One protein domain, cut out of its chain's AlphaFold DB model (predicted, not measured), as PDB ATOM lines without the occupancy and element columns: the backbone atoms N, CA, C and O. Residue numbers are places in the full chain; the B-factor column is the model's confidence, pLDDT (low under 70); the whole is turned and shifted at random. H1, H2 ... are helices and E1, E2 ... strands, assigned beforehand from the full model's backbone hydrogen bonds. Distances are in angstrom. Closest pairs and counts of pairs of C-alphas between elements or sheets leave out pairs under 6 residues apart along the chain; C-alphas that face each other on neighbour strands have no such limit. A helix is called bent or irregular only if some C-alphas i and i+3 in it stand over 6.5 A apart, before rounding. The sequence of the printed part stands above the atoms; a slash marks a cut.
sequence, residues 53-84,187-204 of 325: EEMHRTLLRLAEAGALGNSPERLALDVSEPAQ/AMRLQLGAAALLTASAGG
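AT A GLANCE: This is residues 53 to 84 and 187 to 204 of the 325 residues of the protein "PDZ domain-containing protein" of Pseudolysobacter antarcticus (UniProt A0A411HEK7). A two-stranded antiparallel ribbon, E1 and E2, has a short helix, H2, turning off one end of it, and the cut in the chain at its other end. A longer helix, H1, lies off to one side, joined to the ribbon by a long loop, and its residues 53 to 58 stick out free. The printed part has 50 residues, with two named helices and two named strands in the order H1, E1, E2, H2 along the chain; the sheet's order is E1 - E2, and the class is mixed, helices and strands. The whole is loose, with a radius of gyration of the C-alphas of 12.2 A, and the C-alphas span 33 by 28 by 17 A.

IN THESE COORDINATES: H1 is residues 53 to 64, 16.8 A from first to last C-alpha, and begins at C-alpha 53, (-101.371, -30.111, 44.316). E1 is residues 76 to 81, 16.6 A long, and begins at C-alpha 76, (-112.880, -15.365, 34.811). E2 is residues 188 to 193, 17.0 A long. H2 is residues 194 to 201, 10.8 A long, and ends at C-alpha 201, (-108.361, -8.759, 48.558). Neither helix is bent.

HOW THE PARTS SIT: H1 is apart from E2 and from H2. E1 and E2 are antiparallel neighbours, with 174 degrees between their N-to-C directions. Among the C-alphas that face each other are those of Ser 80 and Arg 189, 4.3 A apart, and those of Asp 78 and Gln 191, 4.5 A apart. N 79 and O 190 are within hydrogen-bond range at 2.8 A, and N 192 and O 77 likewise at 2.8 A. The closest C-alphas of E1 and H2 are those of Ala 76 and Ala 195, 6.2 A apart; the centres of the two elements are 13.1 A apart. In H1 and H2 every O i to N i+4 pair is within hydrogen-bond range.

THE WHOLE: The two C-alphas farthest apart are those of Ala 65 and Gly 204, at 34.5 A. Residues 85 to 186 are cut out and not printed, and C-alphas 84 and 187 stand 7.2 A apart across the cut. Of the links that are printed whole, H1 to E1 is long, with 11 residues, and E2 to H2 is tight, with 0 residues; E1 to E2 is the link across the cut. The mean pLDDT of the printed part of this predicted model is 77.1. It is under 70 at residue 72, residue 74 and residues 195 to 204, and the mean over H2 is 60.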
ATOM      1  N   GLU A  53    -102.123 -29.338  45.310       89.75
ATOM      2  CA  GLU A  53    -101.371 -30.111  44.316       89.75
ATOM      3  C   GLU A  53    -102.277 -30.637  43.188       89.75
ATOM      4  O   GLU A  53    -101.968 -30.479  42.005       89.75
ATOM      5  N   GLU A  54    -103.433 -31.213  43.529       92.12
ATOM      6  CA  GLU A  54    -104.382 -31.719  42.528       92.12
ATOM      7  C   GLU A  54    -105.009 -30.594  41.693       92.12
ATOM      8  O   GLU A  54    -105.188 -30.731  40.475       92.12
ATOM      9  N   MET A  55    -105.279 -29.444  42.313       91.19
ATOM     10  CA  MET A  55    -105.717 -28.243  41.609       91.19
ATOM     11  C   MET A  55    -104.633 -27.752  40.644       91.19
ATOM     12  O   MET A  55    -104.932 -27.499  39.478       91.19
ATOM     13  N   HIS A  56    -103.373 -27.671  41.084       89.75
ATOM     14  CA  HIS A  56    -102.252 -27.236  40.250       89.75
ATOM     15  C   HIS A  56    -102.087 -28.126  39.011       89.75
ATOM     16  O   HIS A  56    -102.053 -27.628  37.885       89.75
ATOM     17  N   ARG A  57    -102.092 -29.452  39.193       93.75
ATOM     18  CA  ARG A  57    -102.036 -30.422  38.084       93.75
ATOM     19  C   ARG A  57    -103.203 -30.279  37.120       93.75
ATOM     20  O   ARG A  57    -103.047 -30.433  35.910       93.75
ATOM     21  N   THR A  58    -104.391 -30.010  37.645       92.88
ATOM     22  CA  THR A  58    -105.586 -29.824  36.822       92.88
ATOM     23  C   THR A  58    -105.502 -28.536  36.007       92.88
ATOM     24  O   THR A  58    -105.778 -28.571  34.811       92.88
ATOM     25  N   LEU A  59    -105.036 -27.433  36.597       89.25
ATOM     26  CA  LEU A  59    -104.826 -26.167  35.888       89.25
ATOM     27  C   LEU A  59    -103.771 -26.286  34.784       89.25
ATOM     28  O   LEU A  59    -103.991 -25.768  33.692       89.25
ATOM     29  N   LEU A  60    -102.674 -27.010  35.027       91.38
ATOM     30  CA  LEU A  60    -101.670 -27.293  33.996       91.38
ATOM     31  C   LEU A  60    -102.279 -28.049  32.807       91.38
ATOM     32  O   LEU A  60    -102.135 -27.607  31.670       91.38
ATOM     33  N   ARG A  61    -103.048 -29.118  33.060       93.06
ATOM     34  CA  ARG A  61    -103.739 -29.868  31.993       93.06
ATOM     35  C   ARG A  61    -104.724 -29.001  31.207       93.06
ATOM     36  O   ARG A  61    -104.822 -29.129  29.991       93.06
ATOM     37  N   LEU A  62    -105.454 -28.112  31.884       88.50
ATOM     38  CA  LEU A  62    -106.364 -27.173  31.223       88.50
ATOM     39  C   LEU A  62    -105.604 -26.154  30.361       88.50
ATOM     40  O   LEU A  62    -106.075 -25.812  29.278       88.50
ATOM     41  N   ALA A  63    -104.438 -25.688  30.813       86.44
ATOM     42  CA  ALA A  63    -103.582 -24.792  30.042       86.44
ATOM     43  C   ALA A  63    -103.050 -25.477  28.776       86.44
ATOM     44  O   ALA A  63    -103.163 -24.923  27.685       86.44
ATOM     45  N   GLU A  64    -102.540 -26.704  28.903       89.56
ATOM     46  CA  GLU A  64    -102.047 -27.515  27.781       89.56
ATOM     47  C   GLU A  64    -103.149 -27.828  26.763       89.56
ATOM     48  O   GLU A  64    -102.917 -27.784  25.557       89.56
ATOM     49  N   ALA A  65    -104.372 -28.078  27.239       89.25
ATOM     50  CA  ALA A  65    -105.549 -28.255  26.391       89.25
ATOM     51  C   ALA A  65    -106.051 -26.941  25.751       89.25
ATOM     52  O   ALA A  65    -107.018 -26.965  24.989       89.25
ATOM     53  N   GLY A  66    -105.451 -25.790  26.077       84.50
ATOM     54  CA  GLY A  66    -105.874 -24.467  25.612       84.50
ATOM     55  C   GLY A  66    -107.172 -23.956  26.248       84.50
ATOM     56  O   GLY A  66    -107.677 -22.905  25.854       84.50
ATOM     57  N   ALA A  67    -107.715 -24.658  27.246       83.31
ATOM     58  CA  ALA A  67    -108.997 -24.342  27.877       83.31
ATOM     59  C   ALA A  67    -108.960 -23.053  28.719       83.31
ATOM     60  O   ALA A  67    -110.004 -22.463  28.984       83.31
ATOM     61  N   LEU A  68    -107.767 -22.596  29.120       81.00
ATOM     62  CA  LEU A  68    -107.576 -21.325  29.833       81.00
ATOM     63  C   LEU A  68    -107.394 -20.121  28.889       81.00
ATOM     64  O   LEU A  68    -107.356 -18.979  29.347       81.00
ATOM     65  N   GLY A  69    -107.307 -20.366  27.577       77.25
ATOM     66  CA  GLY A  69    -107.029 -19.347  26.570       77.25
ATOM     67  C   GLY A  69    -105.597 -18.797  26.623       77.25
ATOM     68  O   GLY A  69    -104.772 -19.197  27.439       77.25
ATOM     69  N   ASN A  70    -105.305 -17.845  25.734       78.38
ATOM     70  CA  ASN A  70    -103.964 -17.256  25.578       78.38
ATOM     71  C   ASN A  70    -103.722 -16.023  26.471       78.38
ATOM     72  O   ASN A  70    -102.640 -15.444  26.434       78.38
ATOM     73  N   SER A  71    -104.735 -15.610  27.237       76.44
ATOM     74  CA  SER A  71    -104.739 -14.407  28.080       76.44
ATOM     75  C   SER A  71    -105.198 -14.762  29.501       76.44
ATOM     76  O   SER A  71    -106.323 -14.420  29.886       76.44
ATOM     77  N   PRO A  72    -104.375 -15.489  30.282       66.88
ATOM     78  CA  PRO A  72    -104.733 -15.948  31.628       66.88
ATOM     79  C   PRO A  72    -105.073 -14.796  32.587       66.88
ATOM     80  O   PRO A  72    -105.867 -14.965  33.508       66.88
ATOM     81  N   GLU A  73    -104.546 -13.595  32.342       71.19
ATOM     82  CA  GLU A  73    -104.853 -12.376  33.092       71.19
ATOM     83  C   GLU A  73    -106.308 -11.904  32.939       71.19
ATOM     84  O   GLU A  73    -106.811 -11.168  33.787       71.19
ATOM     85  N   ARG A  74    -107.000 -12.339  31.879       67.12
ATOM     86  CA  ARG A  74    -108.418 -12.034  31.623       67.12
ATOM     87  C   ARG A  74    -109.349 -13.199  31.940       67.12
ATOM     88  O   ARG A  74    -110.551 -13.085  31.704       67.12
ATOM     89  N   LEU A  75    -108.814 -14.309  32.446       77.31
ATOM     90  CA  LEU A  75    -109.617 -15.460  32.827       77.31
ATOM     91  C   LEU A  75    -110.605 -15.053  33.930       77.31
ATOM     92  O   LEU A  75    -110.251 -14.352  34.877       77.31
ATOM     93  N   ALA A  76    -111.852 -15.486  33.789       78.31
ATOM     94  CA  ALA A  76    -112.880 -15.365  34.811       78.31
ATOM     95  C   ALA A  76    -113.665 -16.677  34.826       78.31
ATOM     96  O   ALA A  76    -114.607 -16.854  34.055       78.31
ATOM     97  N   LEU A  77    -113.221 -17.617  35.660       80.62
ATOM     98  CA  LEU A  77    -113.876 -18.911  35.836       80.62
ATOM     99  C   LEU A  77    -114.405 -18.998  37.265       80.62
ATOM    100  O   LEU A  77    -113.646 -18.811  38.208       80.62
ATOM    101  N   ASP A  78    -115.699 -19.267  37.406       82.31
ATOM    102  CA  ASP A  78    -116.378 -19.478  38.685       82.31
ATOM    103  C   ASP A  78    -117.114 -20.817  38.600       82.31
ATOM    104  O   ASP A  78    -118.002 -20.996  37.762       82.31
ATOM    105  N   VAL A  79    -116.684 -21.777  39.408       82.75
ATOM    106  CA  VAL A  79    -117.260 -23.118  39.485       82.75
ATOM    107  C   VAL A  79    -117.830 -23.277  40.876       82.75
ATOM    108  O   VAL A  79    -117.085 -23.224  41.849       82.75
ATOM    109  N   SER A  80    -119.136 -23.490  40.971       82.38
ATOM    110  CA  SER A  80    -119.804 -23.787  42.233       82.38
ATOM    111  C   SER A  80    -120.430 -25.168  42.150       82.38
ATOM    112  O   SER A  80    -121.219 -25.436  41.248       82.38
ATOM    113  N   GLU A  81    -120.101 -26.013  43.116       79.25
ATOM    114  CA  GLU A  81    -120.650 -27.352  43.273       79.25
ATOM    115  C   GLU A  81    -121.378 -27.430  44.619       79.25
ATOM    116  O   GLU A  81    -120.810 -27.029  45.640       79.25
ATOM    117  N   PRO A  82    -122.630 -27.914  44.657       77.25
ATOM    118  CA  PRO A  82    -123.335 -28.109  45.915       77.25
ATOM    119  C   PRO A  82    -122.720 -29.270  46.702       77.25
ATOM    120  O   PRO A  82    -121.983 -30.093  46.161       77.25
ATOM    121  N   ALA A  83    -123.074 -29.382  47.983       78.50
ATOM    122  CA  ALA A  83    -122.738 -30.573  48.752       78.50
ATOM    123  C   ALA A  83    -123.376 -31.805  48.094       78.50
ATOM    124  O   ALA A  83    -124.580 -31.835  47.830       78.50
ATOM    125  N   GLN A  84    -122.567 -32.829  47.830       79.88
ATOM    126  CA  GLN A  84    -123.010 -34.044  47.159       79.88
ATOM    127  C   GLN A  84    -122.799 -35.259  48.048       79.88
ATOM    128  O   GLN A  84    -121.799 -35.397  48.750       79.88
ATOM    129  N   ALA A 187    -119.963 -28.715  49.781       81.50
ATOM    130  CA  ALA A 187    -120.169 -27.641  48.821       81.50
ATOM    131  C   ALA A 187    -118.835 -26.923  48.581       81.50
ATOM    132  O   ALA A 187    -118.055 -26.715  49.516       81.50
ATOM    133  N   MET A 188    -118.559 -26.566  47.331       84.50
ATOM    134  CA  MET A 188    -117.316 -25.909  46.941       84.50
ATOM    135  C   MET A 188    -117.588 -24.785  45.953       84.50
ATOM    136  O   MET A 188    -118.440 -24.907  45.079       84.50
ATOM    137  N   ARG A 189    -116.804 -23.712  46.052       83.75
ATOM    138  CA  ARG A 189    -116.733 -22.665  45.035       83.75
ATOM    139  C   ARG A 189    -115.275 -22.395  44.694       83.75
ATOM    140  O   ARG A 189    -114.477 -22.112  45.582       83.75
ATOM    141  N   LEU A 190    -114.936 -22.482  43.416       86.31
ATOM    142  CA  LEU A 190    -113.616 -22.201  42.871       86.31
ATOM    143  C   LEU A 190    -113.714 -20.994  41.944       86.31
ATOM    144  O   LEU A 190    -114.421 -21.042  40.942       86.31
ATOM    145  N   GLN A 191    -112.963 -19.939  42.252       85.25
ATOM    146  CA  GLN A 191    -112.839 -18.755  41.405       85.25
ATOM    147  C   GLN A 191    -111.404 -18.629  40.885       85.25
ATOM    148  O   GLN A 191    -110.456 -18.711  41.663       85.25
ATOM    149  N   LEU A 192    -111.234 -18.409  39.580       82.62
ATOM    150  CA  LEU A 192    -109.931 -18.243  38.935       82.62
ATOM    151  C   LEU A 192    -109.867 -16.942  38.130       82.62
ATOM    152  O   LEU A 192    -110.815 -16.575  37.432       82.62
ATOM    153  N   GLY A 193    -108.694 -16.306  38.191       80.06
ATOM    154  CA  GLY A 193    -108.321 -15.121  37.419       80.06
ATOM    155  C   GLY A 193    -108.508 -13.790  38.154       80.06
ATOM    156  O   GLY A 193    -108.725 -13.754  39.365       80.06
ATOM    157  N   ALA A 194    -108.372 -12.671  37.437       70.00
ATOM    158  CA  ALA A 194    -108.262 -11.337  38.047       70.00
ATOM    159  C   ALA A 194    -109.484 -10.944  38.899       70.00
ATOM    160  O   ALA A 194    -109.336 -10.287  39.928       70.00
ATOM    161  N   ALA A 195    -110.681 -11.399  38.519       63.22
ATOM    162  CA  ALA A 195    -111.898 -11.187  39.302       63.22
ATOM    163  C   ALA A 195    -111.851 -11.885  40.677       63.22
ATOM    164  O   ALA A 195    -112.345 -11.322  41.648       63.22
ATOM    165  N   ALA A 196    -111.203 -13.054  40.776       64.25
ATOM    166  CA  ALA A 196    -111.010 -13.776  42.035       64.25
ATOM    167  C   ALA A 196    -110.015 -13.062  42.972       64.25
ATOM    168  O   ALA A 196    -110.153 -13.092  44.188       64.25
ATOM    169  N   LEU A 197    -109.012 -12.375  42.413       62.12
ATOM    170  CA  LEU A 197    -108.043 -11.592  43.192       62.12
ATOM    171  C   LEU A 197    -108.667 -10.313  43.775       62.12
ATOM    172  O   LEU A 197    -108.306  -9.885  44.875       62.12
ATOM    173  N   LEU A 198    -109.631  -9.718  43.068       60.41
ATOM    174  CA  LEU A 198    -110.397  -8.566  43.556       60.41
ATOM    175  C   LEU A 198    -111.364  -8.956  44.687       60.41
ATOM    176  O   LEU A 198    -111.537  -8.181  45.623       60.41
ATOM    177  N   THR A 199    -111.947 -10.158  44.647       55.50
ATOM    178  CA  THR A 199    -112.787 -10.679  45.740       55.50
ATOM    179  C   THR A 199    -111.961 -11.197  46.919       55.50
ATOM    180  O   THR A 199    -112.380 -11.024  48.055       55.50
ATOM    181  N   ALA A 200    -110.768 -11.756  46.691       55.16
ATOM    182  CA  ALA A 200    -109.882 -12.234  47.760       55.16
ATOM    183  C   ALA A 200    -109.186 -11.103  48.546       55.16
ATOM    184  O   ALA A 200    -108.862 -11.272  49.720       55.16
ATOM    185  N   SER A 201    -108.941  -9.951  47.910       48.81
ATOM    186  CA  SER A 201    -108.361  -8.759  48.558       48.81
ATOM    187  C   SER A 201    -109.392  -7.922  49.318       48.81
ATOM    188  O   SER A 201    -109.037  -7.213  50.262       48.81
ATOM    189  N   ALA A 202    -110.675  -8.068  48.989       49.88
ATOM    190  CA  ALA A 202    -111.766  -7.729  49.886       49.88
ATOM    191  C   ALA A 202    -111.884  -8.844  50.936       49.88
ATOM    192  O   ALA A 202    -112.745  -9.710  50.843       49.88
ATOM    193  N   GLY A 203    -110.972  -8.854  51.913       40.72
ATOM    194  CA  GLY A 203    -111.007  -9.730  53.086       40.72
ATOM    195  C   GLY A 203    -112.241  -9.456  53.944       40.72
ATOM    196  O   GLY A 203    -112.171  -8.844  55.004       40.72
ATOM    197  N   GLY A 204    -113.384  -9.881  53.440       37.84
ATOM    198  CA  GLY A 204    -114.692  -9.720  54.014       37.84
ATOM    199  C   GLY A 204    -115.602 -10.607  53.200       37.84
ATOM    200  O   GLY A 204    -115.773 -10.397  52.002       37.84
TER     201      GLY A 204